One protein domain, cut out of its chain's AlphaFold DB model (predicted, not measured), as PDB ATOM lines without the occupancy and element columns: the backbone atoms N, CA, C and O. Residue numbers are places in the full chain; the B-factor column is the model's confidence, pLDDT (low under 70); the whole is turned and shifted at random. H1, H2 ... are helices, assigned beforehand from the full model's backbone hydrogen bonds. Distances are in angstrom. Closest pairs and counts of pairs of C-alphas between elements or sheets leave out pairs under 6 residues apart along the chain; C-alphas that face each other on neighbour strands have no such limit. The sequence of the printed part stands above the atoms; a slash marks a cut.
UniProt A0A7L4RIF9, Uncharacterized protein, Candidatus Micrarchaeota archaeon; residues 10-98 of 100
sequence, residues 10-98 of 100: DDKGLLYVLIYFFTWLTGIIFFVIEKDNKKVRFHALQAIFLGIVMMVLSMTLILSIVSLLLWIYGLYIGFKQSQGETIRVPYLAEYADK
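Overview. This is residues 10 to 98 of the 100 residues of an uncharacterized protein of Candidatus Micrarchaeota archaeon (UniProt A0A7L4RIF9). One very long helix, H3, makes the length of a rod; two short helices, H1 and H2, pack on its first part, H2 folded along it as a hairpin and H1 slanting away. Past the far end of H3, residues 83 to 91 turn back to the little helix H4, residues 92 to 96, which sticks out within the free-standing residues 90 to 98. The printed part has 89 residues, with four named helices in the order H1, H2, H3, H4 and no named strand; the class is all helix. It is extended, with a radius of gyration of the C-alphas of 24.2 A and spans of 72 by 28 by 13 A.

Along the chain. H1, residues 10 to 21, begins at C-alpha 10 (240.720, 261.634, 211.549) and is 16.4 A long. H2, residues 24 to 33, measures 14.2 A. H3, residues 38 to 82, runs 66.4 A from C-alpha 38 (249.749, 267.862, 196.121) to C-alpha 82 (229.350, 208.312, 174.885). H4, residues 92 to 96, measures 6.1 A.

Arrangement. H1 touches H2 with residues 18 to 20 alone, at a steep tilt of 50 degrees, opposite ways; the closest C-alphas, of Ile 19 and Thr 26, are 5.2 A apart. H1 touches H3 with residues 16 to 20 alone, at a steep tilt of 38 degrees, the same way; the closest C-alphas, of Tyr 20 and Ala 47, are 5.5 A apart. H2 and H3 are a hairpin at a shallow tilt of 16 degrees, opposite ways, H3 touching with residues 40 to 52 alone; the closest C-alphas, of Trp 24 and Ile 48, are 3.7 A apart. H4 is apart from H1, H2 and H3. Every O i to N i+4 pair is within hydrogen-bond range in H2, H3 and H4, and 7 of 8 in H1.

Size, cuts and confidence. The C-alphas farthest apart, of Asp 36 and Gly 84, are 72.8 A apart. The printed part has no cut and no long link. Residues 56 to 75, within H3, stand free. Mean pLDDT of the printed part is 95.0; residue 10 is under 70.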
ATOM      1  N   ASP A  10     241.814 262.524 212.003       61.81
ATOM      2  CA  ASP A  10     240.720 261.634 211.549       61.81
ATOM      3  C   ASP A  10     240.229 262.000 210.136       61.81
ATOM      4  O   ASP A  10     240.202 261.147 209.246       61.81
ATOM      5  N   ASP A  11     239.974 263.285 209.872       71.25
ATOM      6  CA  ASP A  11     239.433 263.744 208.582       71.25
ATOM      7  C   ASP A  11     240.390 263.487 207.409       71.25
ATOM      8  O   ASP A  11     239.975 263.087 206.321       71.25
ATOM      9  N   LYS A  12     241.700 263.675 207.625       79.81
ATOM     10  CA  LYS A  12     242.714 263.430 206.585       79.81
ATOM     11  C   LYS A  12     242.892 261.941 206.311       79.81
ATOM     12  O   LYS A  12     243.101 261.573 205.161       79.81
ATOM     13  N   GLY A  13     242.814 261.091 207.337       88.50
ATOM     14  CA  GLY A  13     242.858 259.640 207.161       88.50
ATOM     15  C   GLY A  13     241.672 259.149 206.335       88.50
ATOM     16  O   GLY A  13     241.861 258.454 205.335       88.50
ATOM     17  N   LEU A  14     240.464 259.592 206.695       91.75
ATOM     18  CA  LEU A  14     239.237 259.263 205.976       91.75
ATOM     19  C   LEU A  14     239.267 259.761 204.525       91.75
ATOM     20  O   LEU A  14     238.886 259.020 203.622       91.75
ATOM     21  N   LEU A  15     239.783 260.970 204.281       93.44
ATOM     22  CA  LEU A  15     239.952 261.524 202.935       93.44
ATOM     23  C   LEU A  15     240.743 260.580 202.023       93.44
ATOM     24  O   LEU A  15     240.306 260.289 200.911       93.44
ATOM     25  N   TYR A  16     241.889 260.074 202.489       94.12
ATOM     26  CA  TYR A  16     242.688 259.152 201.684       94.12
ATOM     27  C   TYR A  16     241.953 257.837 201.432       94.12
ATOM     28  O   TYR A  16     242.043 257.324 200.325       94.12
ATOM     29  N   VAL A  17     241.171 257.322 202.383       95.25
ATOM     30  CA  VAL A  17     240.330 256.133 202.154       95.25
ATOM     31  C   VAL A  17     239.261 256.406 201.088       95.25
ATOM     32  O   VAL A  17     239.091 255.604 200.170       95.25
ATOM     33  N   LEU A  18     238.585 257.557 201.153       95.50
ATOM     34  CA  LEU A  18     237.540 257.945 200.200       95.50
ATOM     35  C   LEU A  18     238.060 258.077 198.766       95.50
ATOM     36  O   LEU A  18     237.352 257.712 197.829       95.50
ATOM     37  N   ILE A  19     239.303 258.532 198.582       97.25
ATOM     38  CA  ILE A  19     239.944 258.600 197.261       97.25
ATOM     39  C   ILE A  19     239.968 257.227 196.577       97.25
ATOM     40  O   ILE A  19     239.729 257.141 195.372       97.25
ATOM     41  N   TYR A  20     240.194 256.150 197.334       96.56
ATOM     42  CA  TYR A  20     240.256 254.790 196.795       96.56
ATOM     43  C   TYR A  20     238.919 254.039 196.838       96.56
ATOM     44  O   TYR A  20     238.831 252.973 196.232       96.56
ATOM     45  N   PHE A  21     237.876 254.575 197.485       94.94
ATOM     46  CA  PHE A  21     236.615 253.859 197.729       94.94
ATOM     47  C   PHE A  21     235.941 253.347 196.447       94.94
ATOM     48  O   PHE A  21     235.496 252.203 196.400       94.94
ATOM     49  N   PHE A  22     235.928 254.155 195.385       93.31
ATOM     50  CA  PHE A  22     235.490 253.740 194.048       93.31
ATOM     51  C   PHE A  22     236.629 253.830 193.025       93.31
ATOM     52  O   PHE A  22     236.413 254.033 191.831       93.31
ATOM     53  N   THR A  23     237.866 253.655 193.498       92.88
ATOM     54  CA  THR A  23     239.090 253.555 192.693       92.88
ATOM     55  C   THR A  23     239.233 254.709 191.697       92.88
ATOM     56  O   THR A  23     239.489 255.842 192.104       92.88
ATOM     57  N   TRP A  24     239.039 254.462 190.400       95.31
ATOM     58  CA  TRP A  24     239.229 255.471 189.376       95.31
ATOM     59  C   TRP A  24     238.165 256.566 189.391       95.31
ATOM     60  O   TRP A  24     238.508 257.714 189.121       95.31
ATOM     61  N   LEU A  25     236.913 256.274 189.760       96.75
ATOM     62  CA  LEU A  25     235.859 257.294 189.756       96.75
ATOM     63  C   LEU A  25     236.066 258.305 190.886       96.75
ATOM     64  O   LEU A  25     236.090 259.511 190.643       96.75
ATOM     65  N   THR A  26     236.272 257.822 192.116       96.88
ATOM     66  CA  THR A  26     236.593 258.691 193.259       96.88
ATOM     67  C   THR A  26     237.936 259.382 193.052       96.88
ATOM     68  O   THR A  26     238.044 260.575 193.323       96.88
ATOM     69  N   GLY A  27     238.925 258.695 192.472       96.94
ATOM     70  CA  GLY A  27     240.191 259.297 192.066       96.94
ATOM     71  C   GLY A  27     240.015 260.488 191.114       96.94
ATOM     72  O   GLY A  27     240.585 261.546 191.365       96.94
ATOM     73  N   ILE A  28     239.178 260.381 190.072       98.00
ATOM     74  CA  ILE A  28     238.871 261.515 189.178       98.00
ATOM     75  C   ILE A  28     238.237 262.666 189.964       98.00
ATOM     76  O   ILE A  28     238.683 263.805 189.834       98.00
ATOM     77  N   ILE A  29     237.228 262.378 190.791       97.88
ATOM     78  CA  ILE A  29     236.510 263.395 191.570       97.88
ATOM     79  C   ILE A  29     237.486 264.183 192.452       97.88
ATOM     80  O   ILE A  29     237.540 265.412 192.373       97.88
ATOM     81  N   PHE A  30     238.314 263.491 193.238       97.19
ATOM     82  CA  PHE A  30     239.282 264.143 194.119       97.19
ATOM     83  C   PHE A  30     240.397 264.852 193.351       97.19
ATOM     84  O   PHE A  30     240.835 265.913 193.782       97.19
ATOM     85  N   PHE A  31     240.828 264.337 192.196       97.75
ATOM     86  CA  PHE A  31     241.823 265.021 191.367       97.75
ATOM     87  C   PHE A  31     241.286 266.324 190.754       97.75
ATOM     88  O   PHE A  31     242.037 267.283 190.567       97.75
ATOM     89  N   VAL A  32     239.989 266.367 190.426       98.00
ATOM     90  CA  VAL A  32     239.335 267.561 189.881       98.00
ATOM     91  C   VAL A  32     239.049 268.585 190.975       98.00
ATOM     92  O   VAL A  32     239.327 269.762 190.752       98.00
ATOM     93  N   ILE A  33     238.519 268.168 192.125       97.25
ATOM     94  CA  ILE A  33     238.139 269.079 193.216       97.25
ATOM     95  C   ILE A  33     239.375 269.640 193.925       97.25
ATOM     96  O   ILE A  33     239.444 270.841 194.177       97.25
ATOM     97  N   GLU A  34     240.369 268.803 194.216       95.88
ATOM     98  CA  GLU A  34     241.557 269.239 194.941       95.88
ATOM     99  C   GLU A  34     242.573 269.906 194.006       95.88
ATOM    100  O   GLU A  34     243.075 269.291 193.059       95.88
ATOM    101  N   LYS A  35     242.932 271.163 194.294       94.94
ATOM    102  CA  LYS A  35     243.875 271.944 193.476       94.94
ATOM    103  C   LYS A  35     245.213 272.185 194.163       94.94
ATOM    104  O   LYS A  35     246.242 272.095 193.483       94.94
ATOM    105  N   ASP A  36     245.213 272.376 195.476       96.06
ATOM    106  CA  ASP A  36     246.372 272.878 196.215       96.06
ATOM    107  C   ASP A  36     247.121 271.758 196.938       96.06
ATOM    108  O   ASP A  36     248.356 271.756 197.023       96.06
ATOM    109  N   ASN A  37     246.398 270.740 197.411       95.50
ATOM    110  CA  ASN A  37     247.010 269.644 198.141       95.50
ATOM    111  C   ASN A  37     247.642 268.608 197.201       95.50
ATOM    112  O   ASN A  37     247.021 267.635 196.765       95.50
ATOM    113  N   LYS A  38     248.945 268.778 196.949       96.06
ATOM    114  CA  LYS A  38     249.749 267.862 196.121       96.06
ATOM    115  C   LYS A  38     249.665 266.394 196.568       96.06
ATOM    116  O   LYS A  38     249.691 265.516 195.710       96.06
ATOM    117  N   LYS A  39     249.546 266.108 197.873       96.19
ATOM    118  CA  LYS A  39     249.461 264.724 198.385       96.19
ATOM    119  C   LYS A  39     248.126 264.073 198.031       96.19
ATOM    120  O   LYS A  39     248.102 262.940 197.563       96.19
ATOM    121  N   VAL A  40     247.024 264.796 198.203       96.12
ATOM    122  CA  VAL A  40     245.682 264.322 197.824       96.12
ATOM    123  C   VAL A  40     245.603 264.101 196.317       96.12
ATOM    124  O   VAL A  40     245.167 263.041 195.880       96.12
ATOM    125  N   ARG A  41     246.130 265.035 195.515       97.38
ATOM    126  CA  ARG A  41     246.191 264.890 194.052       97.38
ATOM    127  C   ARG A  41     247.030 263.691 193.605       97.38
ATOM    128  O   ARG A  41     246.654 263.020 192.648       97.38
ATOM    129  N   PHE A  42     248.134 263.401 194.295       97.88
ATOM    130  CA  PHE A  42     248.944 262.207 194.040       97.88
ATOM    131  C   PHE A  42     248.142 260.919 194.268       97.88
ATOM    132  O   PHE A  42     248.055 260.087 193.367       97.88
ATOM    133  N   HIS A  43     247.500 260.778 195.431       97.56
ATOM    134  CA  HIS A  43     246.676 259.602 195.726       97.56
ATOM    135  C   HIS A  43     245.469 259.487 194.789       97.56
ATOM    136  O   HIS A  43     245.108 258.383 194.389       97.56
ATOM    137  N   ALA A  44     244.896 260.618 194.375       98.12
ATOM    138  CA  ALA A  44     243.814 260.667 193.405       98.12
ATOM    139  C   ALA A  44     244.245 260.114 192.036       98.12
ATOM    140  O   ALA A  44     243.596 259.209 191.515       98.12
ATOM    141  N   LEU A  45     245.388 260.555 191.495       98.31
ATOM    142  CA  LEU A  45     245.956 259.984 190.264       98.31
ATOM    143  C   LEU A  45     246.306 258.502 190.417       98.31
ATOM    144  O   LEU A  45     246.036 257.708 189.518       98.31
ATOM    145  N   GLN A  46     246.875 258.107 191.557       98.12
ATOM    146  CA  GLN A  46     247.190 256.706 191.817       98.12
ATOM    147  C   GLN A  46     245.922 255.835 191.817       98.12
ATOM    148  O   GLN A  46     245.931 254.751 191.237       98.12
ATOM    149  N   ALA A  47     244.828 256.303 192.424       98.25
ATOM    150  CA  ALA A  47     243.544 255.606 192.427       98.25
ATOM    151  C   ALA A  47     242.953 255.468 191.012       98.25
ATOM    152  O   ALA A  47     242.413 254.412 190.680       98.25
ATOM    153  N   ILE A  48     243.131 256.484 190.156       98.38
ATOM    154  CA  ILE A  48     242.775 256.435 188.727       98.38
ATOM    155  C   ILE A  48     243.530 255.327 188.007       98.38
ATOM    156  O   ILE A  48     242.906 254.435 187.433       98.38
ATOM    157  N   PHE A  49     244.863 255.344 188.060       98.12
ATOM    158  CA  PHE A  49     245.667 254.356 187.346       98.12
ATOM    159  C   PHE A  49     245.418 252.935 187.853       98.12
ATOM    160  O   PHE A  49     245.217 252.030 187.045       98.12
ATOM    161  N   LEU A  50     245.352 252.738 189.174       97.38
ATOM    162  CA  LEU A  50     245.042 251.429 189.749       97.38
ATOM    163  C   LEU A  50     243.643 250.949 189.355       97.38
ATOM    164  O   LEU A  50     243.484 249.783 189.008       97.38
ATOM    165  N   GLY A  51     242.638 251.828 189.360       97.00
ATOM    166  CA  GLY A  51     241.281 251.469 188.953       97.00
ATOM    167  C   GLY A  51     241.190 251.051 187.483       97.00
ATOM    168  O   GLY A  51     240.526 250.063 187.174       97.00
ATOM    169  N   ILE A  52     241.906 251.734 186.585       96.69
ATOM    170  CA  ILE A  52     241.971 251.359 185.163       96.69
ATOM    171  C   ILE A  52     242.666 250.005 184.987       96.69
ATOM    172  O   ILE A  52     242.149 249.143 184.279       96.69
ATOM    173  N   VAL A  53     243.802 249.788 185.656       96.44
ATOM    174  CA  VAL A  53     244.510 248.496 185.618       96.44
ATOM    175  C   VAL A  53     243.597 247.373 186.112       96.44
ATOM    176  O   VAL A  53     243.473 246.350 185.441       96.44
ATOM    177  N   MET A  54     242.895 247.573 187.230       95.69
ATOM    178  CA  MET A  54     241.934 246.594 187.744       95.69
ATOM    179  C   MET A  54     240.784 246.325 186.767       95.69
ATOM    180  O   MET A  54     240.380 245.174 186.624       95.69
ATOM    181  N   MET A  55     240.280 247.347 186.067       93.38
ATOM    182  CA  MET A  55     239.225 247.185 185.061       93.38
ATOM    183  C   MET A  55     239.688 246.339 183.869       93.38
ATOM    184  O   MET A  55     238.957 245.471 183.404       93.38
ATOM    185  N   VAL A  56     240.906 246.560 183.379       93.56
ATOM    186  CA  VAL A  56     241.456 245.767 182.270       93.56
ATOM    187  C   VAL A  56     241.697 244.321 182.710       93.56
ATOM    188  O   VAL A  56     241.314 243.385 182.009       93.56
ATOM    189  N   LEU A  57     242.277 244.116 183.895       93.06
ATOM    190  CA  LEU A  57     242.532 242.775 184.423       93.06
ATOM    191  C   LEU A  57     241.235 241.999 184.685       93.06
ATOM    192  O   LEU A  57     241.171 240.805 184.384       93.06
ATOM    193  N   SER A  58     240.181 242.653 185.177       90.88
ATOM    194  CA  SER A  58     238.897 241.984 185.410       90.88
ATOM    195  C   SER A  58     238.263 241.481 184.110       90.88
ATOM    196  O   SER A  58     237.737 240.370 184.092       90.88
ATOM    197  N   MET A  59     238.402 242.216 182.998       89.94
ATOM    198  CA  MET A  59     237.967 241.738 181.679       89.94
ATOM    199  C   MET A  59     238.698 240.454 181.273       89.94
ATOM    200  O   MET A  59     238.060 239.498 180.831       89.94
ATOM    201  N   THR A  60     240.018 240.387 181.471       90.12
ATOM    202  CA  THR A  60     240.796 239.177 181.138       90.12
ATOM    203  C   THR A  60     240.395 237.969 181.985       90.12
ATOM    204  O   THR A  60     240.302 236.852 181.470       90.12
ATOM    205  N   LEU A  61     240.080 238.186 183.265       90.50
ATOM    206  CA  LEU A  61     239.617 237.127 184.158       90.50
ATOM    207  C   LEU A  61     238.246 236.592 183.729       90.50
ATOM    208  O   LEU A  61     238.055 235.379 183.672       90.50
ATOM    209  N   ILE A  62     237.310 237.476 183.371       90.88
ATOM    210  CA  ILE A  62     235.977 237.083 182.888       90.88
ATOM    211  C   ILE A  62     236.099 236.231 181.620       90.88
ATOM    212  O   ILE A  62     235.518 235.149 181.551       90.88
ATOM    213  N   LEU A  63     236.898 236.673 180.644       92.50
ATOM    214  CA  LEU A  63     237.140 235.913 179.413       92.50
ATOM    215  C   LEU A  63     237.761 234.537 179.693       92.50
ATOM    216  O   LEU A  63     237.407 233.553 179.040       92.50
ATOM    217  N   SER A  64     238.643 234.450 180.690       93.12
ATOM    218  CA  SER A  64     239.264 233.188 181.104       93.12
ATOM    219  C   SER A  64     238.236 232.216 181.688       93.12
ATOM    220  O   SER A  64     238.225 231.040 181.329       93.12
ATOM    221  N   ILE A  65     237.323 232.708 182.533       95.12
ATOM    222  CA  ILE A  65     236.244 231.897 183.112       95.12
ATOM    223  C   ILE A  65     235.290 231.409 182.017       95.12
ATOM    224  O   ILE A  65     234.965 230.226 181.980       95.12
ATOM    225  N   VAL A  66     234.881 232.282 181.090       95.75
ATOM    226  CA  VAL A  66     234.014 231.898 179.961       95.75
ATOM    227  C   VAL A  66     234.679 230.818 179.103       95.75
ATOM    228  O   VAL A  66     234.040 229.824 178.764       95.75
ATOM    229  N   SER A  67     235.972 230.970 178.805       96.00
ATOM    230  CA  SER A  67     236.735 229.982 178.029       96.00
ATOM    231  C   SER A  67     236.794 228.624 178.733       96.00
ATOM    232  O   SER A  67     236.580 227.589 178.101       96.00
ATOM    233  N   LEU A  68     237.018 228.618 180.052       97.06
ATOM    234  CA  LEU A  68     237.012 227.396 180.857       97.06
ATOM    235  C   LEU A  68     235.636 226.713 180.848       97.06
ATOM    236  O   LEU A  68     235.557 225.497 180.688       97.06
ATOM    237  N   LEU A  69     234.550 227.481 180.974       97.75
ATOM    238  CA  LEU A  69     233.188 226.944 180.935       97.75
ATOM    239  C   LEU A  69     232.850 226.322 179.576       97.75
ATOM    240  O   LEU A  69     232.270 225.239 179.537       97.75
ATOM    241  N   LEU A  70     233.241 226.962 178.469       96.69
ATOM    242  CA  LEU A  70     233.053 226.408 177.123       96.69
ATOM    243  C   LEU A  70     233.831 225.102 176.932       96.69
ATOM    244  O   LEU A  70     233.306 224.150 176.357       96.69
ATOM    245  N   TRP A  71     235.057 225.033 177.456       97.62
ATOM    246  CA  TRP A  71     235.854 223.809 177.423       97.62
ATOM    247  C   TRP A  71     235.197 222.672 178.223       97.62
ATOM    248  O   TRP A  71     235.035 221.567 177.702       97.62
ATOM    249  N   ILE A  72     234.730 222.951 179.448       98.44
ATOM    250  CA  ILE A  72     233.982 221.984 180.273       98.44
ATOM    251  C   ILE A  72     232.695 221.539 179.563       98.44
ATOM    252  O   ILE A  72     232.367 220.352 179.563       98.44
ATOM    253  N   TYR A  73     231.974 222.462 178.925       97.62
ATOM    254  CA  TYR A  73     230.768 222.143 178.165       97.62
ATOM    255  C   TYR A  73     231.059 221.212 176.977       97.62
ATOM    256  O   TYR A  73     230.307 220.266 176.742       97.62
ATOM    257  N   GLY A  74     232.183 221.403 176.279       97.25
ATOM    258  CA  GLY A  74     232.643 220.483 175.236       97.25
ATOM    259  C   GLY A  74     232.890 219.063 175.760       97.25
ATOM    260  O   GLY A  74     232.440 218.092 175.149       97.25
ATOM    261  N   LEU A  75     233.530 218.931 176.928       98.31
ATOM    262  CA  LEU A  75     233.703 217.630 177.587       98.31
ATOM    263  C   LEU A  75     232.363 216.991 177.958       98.31
ATOM    264  O   LEU A  75     232.171 215.794 177.752       98.31
ATOM    265  N   TYR A  76     231.425 217.790 178.470       98.06
ATOM    266  CA  TYR A  76     230.078 217.332 178.791       98.06
ATOM    267  C   TYR A  76     229.337 216.800 177.554       98.06
ATOM    268  O   TYR A  76     228.741 215.726 177.625       98.06
ATOM    269  N   ILE A  77     229.425 217.488 176.408       97.56
ATOM    270  CA  ILE A  77     228.855 217.003 175.141       97.56
ATOM    271  C   ILE A  77     229.467 215.654 174.754       97.56
ATOM    272  O   ILE A  77     228.730 214.719 174.447       97.56
ATOM    273  N   GLY A  78     230.796 215.526 174.807       97.44
ATOM    274  CA  GLY A  78     231.478 214.265 174.502       97.44
ATOM    275  C   GLY A  78     231.048 213.122 175.427       97.44
ATOM    276  O   GLY A  78     230.814 212.003 174.974       97.44
ATOM    277  N   PHE A  79     230.871 213.412 176.716       98.19
ATOM    278  CA  PHE A  79     230.365 212.450 177.693       98.19
ATOM    279  C   PHE A  79     228.910 212.039 177.427       98.19
ATOM    280  O   PHE A  79     228.569 210.868 177.547       98.19
ATOM    281  N   LYS A  80     228.034 212.962 177.027       98.06
ATOM    282  CA  LYS A  80     226.651 212.618 176.657       98.06
ATOM    283  C   LYS A  80     226.599 211.803 175.365       98.06
ATOM    284  O   LYS A  80     225.861 210.822 175.297       98.06
ATOM    285  N   GLN A  81     227.472 212.111 174.408       97.50
ATOM    286  CA  GLN A  81     227.612 211.318 173.192       97.50
ATOM    287  C   GLN A  81     228.079 209.886 173.486       97.50
ATOM    288  O   GLN A  81     227.607 208.955 172.834       97.50
ATOM    289  N   SER A  82     228.948 209.671 174.484       97.50
ATOM    290  CA  SER A  82     229.350 208.312 174.885       97.50
ATOM    291  C   SER A  82     228.214 207.506 175.528       97.50
ATOM    292  O   SER A  82     228.261 206.279 175.517       97.50
ATOM    293  N   GLN A  83     227.163 208.174 176.015       97.69
ATOM    294  CA  GLN A  83     225.914 207.555 176.480       97.69
ATOM    295  C   GLN A  83     224.901 207.312 175.345       97.69
ATOM    296  O   GLN A  83     223.805 206.823 175.601       97.69
ATOM    297  N   GLY A  84     225.247 207.650 174.098       97.38
ATOM    298  CA  GLY A  84     224.353 207.550 172.942       97.38
ATOM    299  C   GLY A  84     223.407 208.743 172.772       97.38
ATOM    300  O   GLY A  84     222.563 208.721 171.880       97.38
ATOM    301  N   GLU A  85     223.545 209.793 173.586       96.25
ATOM    302  CA  GLU A  85     222.747 211.013 173.470       96.25
ATOM    303  C   GLU A  85     223.505 212.096 172.694       96.25
ATOM    304  O   GLU A  85     224.488 212.662 173.174       96.25
ATOM    305  N   THR A  86     223.018 212.433 171.499       95.31
ATOM    306  CA  THR A  86     223.617 213.490 170.675       95.31
ATOM    307  C   THR A  86     223.051 214.858 171.032       95.31
ATOM    308  O   THR A  86     221.915 215.196 170.697       95.31
ATOM    309  N   ILE A  87     223.879 215.681 171.673       95.69
ATOM    310  CA  ILE A  87     223.561 217.083 171.948       95.69
ATOM    311  C   ILE A  87     223.872 217.918 170.706       95.69
ATOM    312  O   ILE A  87     225.025 218.039 170.294       95.69
ATOM    313  N   ARG A  88     222.839 218.540 170.131       95.62
ATOM    314  CA  ARG A  88     222.985 219.497 169.027       95.62
ATOM    315  C   ARG A  88     223.087 220.911 169.585       95.62
ATOM    316  O   ARG A  88     222.099 221.462 170.061       95.62
ATOM    317  N   VAL A  89     224.280 221.498 169.521       94.69
ATOM    318  CA  VAL A  89     224.489 222.896 169.920       94.69
ATOM    319  C   VAL A  89     223.937 223.814 168.820       94.69
ATOM    320  O   VAL A  89     224.428 223.728 167.691       94.69
ATOM    321  N   PRO A  90     222.947 224.685 169.100       92.25
ATOM    322  CA  PRO A  90     222.388 225.597 168.101       92.25
ATOM    323  C   PRO A  90     223.466 226.467 167.448       92.25
ATOM    324  O   PRO A  90     224.471 226.790 168.084       92.25
ATOM    325  N   TYR A  91     223.263 226.844 166.183       94.25
ATOM    326  CA  TYR A  91     224.233 227.525 165.309       94.25
ATOM    327  C   TYR A  91     225.489 226.709 164.957       94.25
ATOM    328  O   TYR A  91     225.838 226.621 163.782       94.25
ATOM    329  N   LEU A  92     226.166 226.091 165.932       95.19
ATOM    330  CA  LEU A  92     227.370 225.287 165.681       95.19
ATOM    331  C   LEU A  92     227.043 223.995 164.933       95.19
ATOM    332  O   LEU A  92     227.716 223.673 163.958       95.19
ATOM    333  N   ALA A  93     226.001 223.276 165.358       95.00
ATOM    334  CA  ALA A  93     225.566 222.050 164.697       95.00
ATOM    335  C   ALA A  93     225.030 222.338 163.287       95.00
ATOM    336  O   ALA A  93     225.429 221.672 162.343       95.00
ATOM    337  N   GLU A  94     224.208 223.382 163.126       95.56
ATOM    338  CA  GLU A  94     223.695 223.809 161.812       95.56
ATOM    339  C   GLU A  94     224.812 224.221 160.847       95.56
ATOM    340  O   GLU A  94     224.715 224.009 159.639       95.56
ATOM    341  N   TYR A  95     225.878 224.840 161.361       96.62
ATOM    342  CA  TYR A  95     227.044 225.168 160.553       96.62
ATOM    343  C   TYR A  95     227.860 223.919 160.203       96.62
ATOM    344  O   TYR A  95     228.287 223.790 159.059       96.62
ATOM    345  N   ALA A  96     228.053 223.001 161.154       96.19
ATOM    346  CA  ALA A  96     228.783 221.755 160.942       96.19
ATOM    347  C   ALA A  96     228.108 220.854 159.896       96.19
ATOM    348  O   ALA A  96     228.803 220.354 159.017       96.19
ATOM    349  N   ASP A  97     226.774 220.740 159.923       96.00
ATOM    350  CA  ASP A  97     225.974 219.978 158.947       96.00
ATOM    351  C   ASP A  97     226.204 220.416 157.488       96.00
ATOM    352  O   ASP A  97     225.867 219.692 156.560       96.00
ATOM    353  N   LYS A  98     226.755 221.612 157.242       97.19
ATOM    354  CA  LYS A  98     227.077 222.065 155.878       97.19
ATOM    355  C   LYS A  98     228.313 221.382 155.288       97.19
ATOM    356  O   LYS A  98     228.554 221.532 154.092       97.19
TER     357      LYS A  98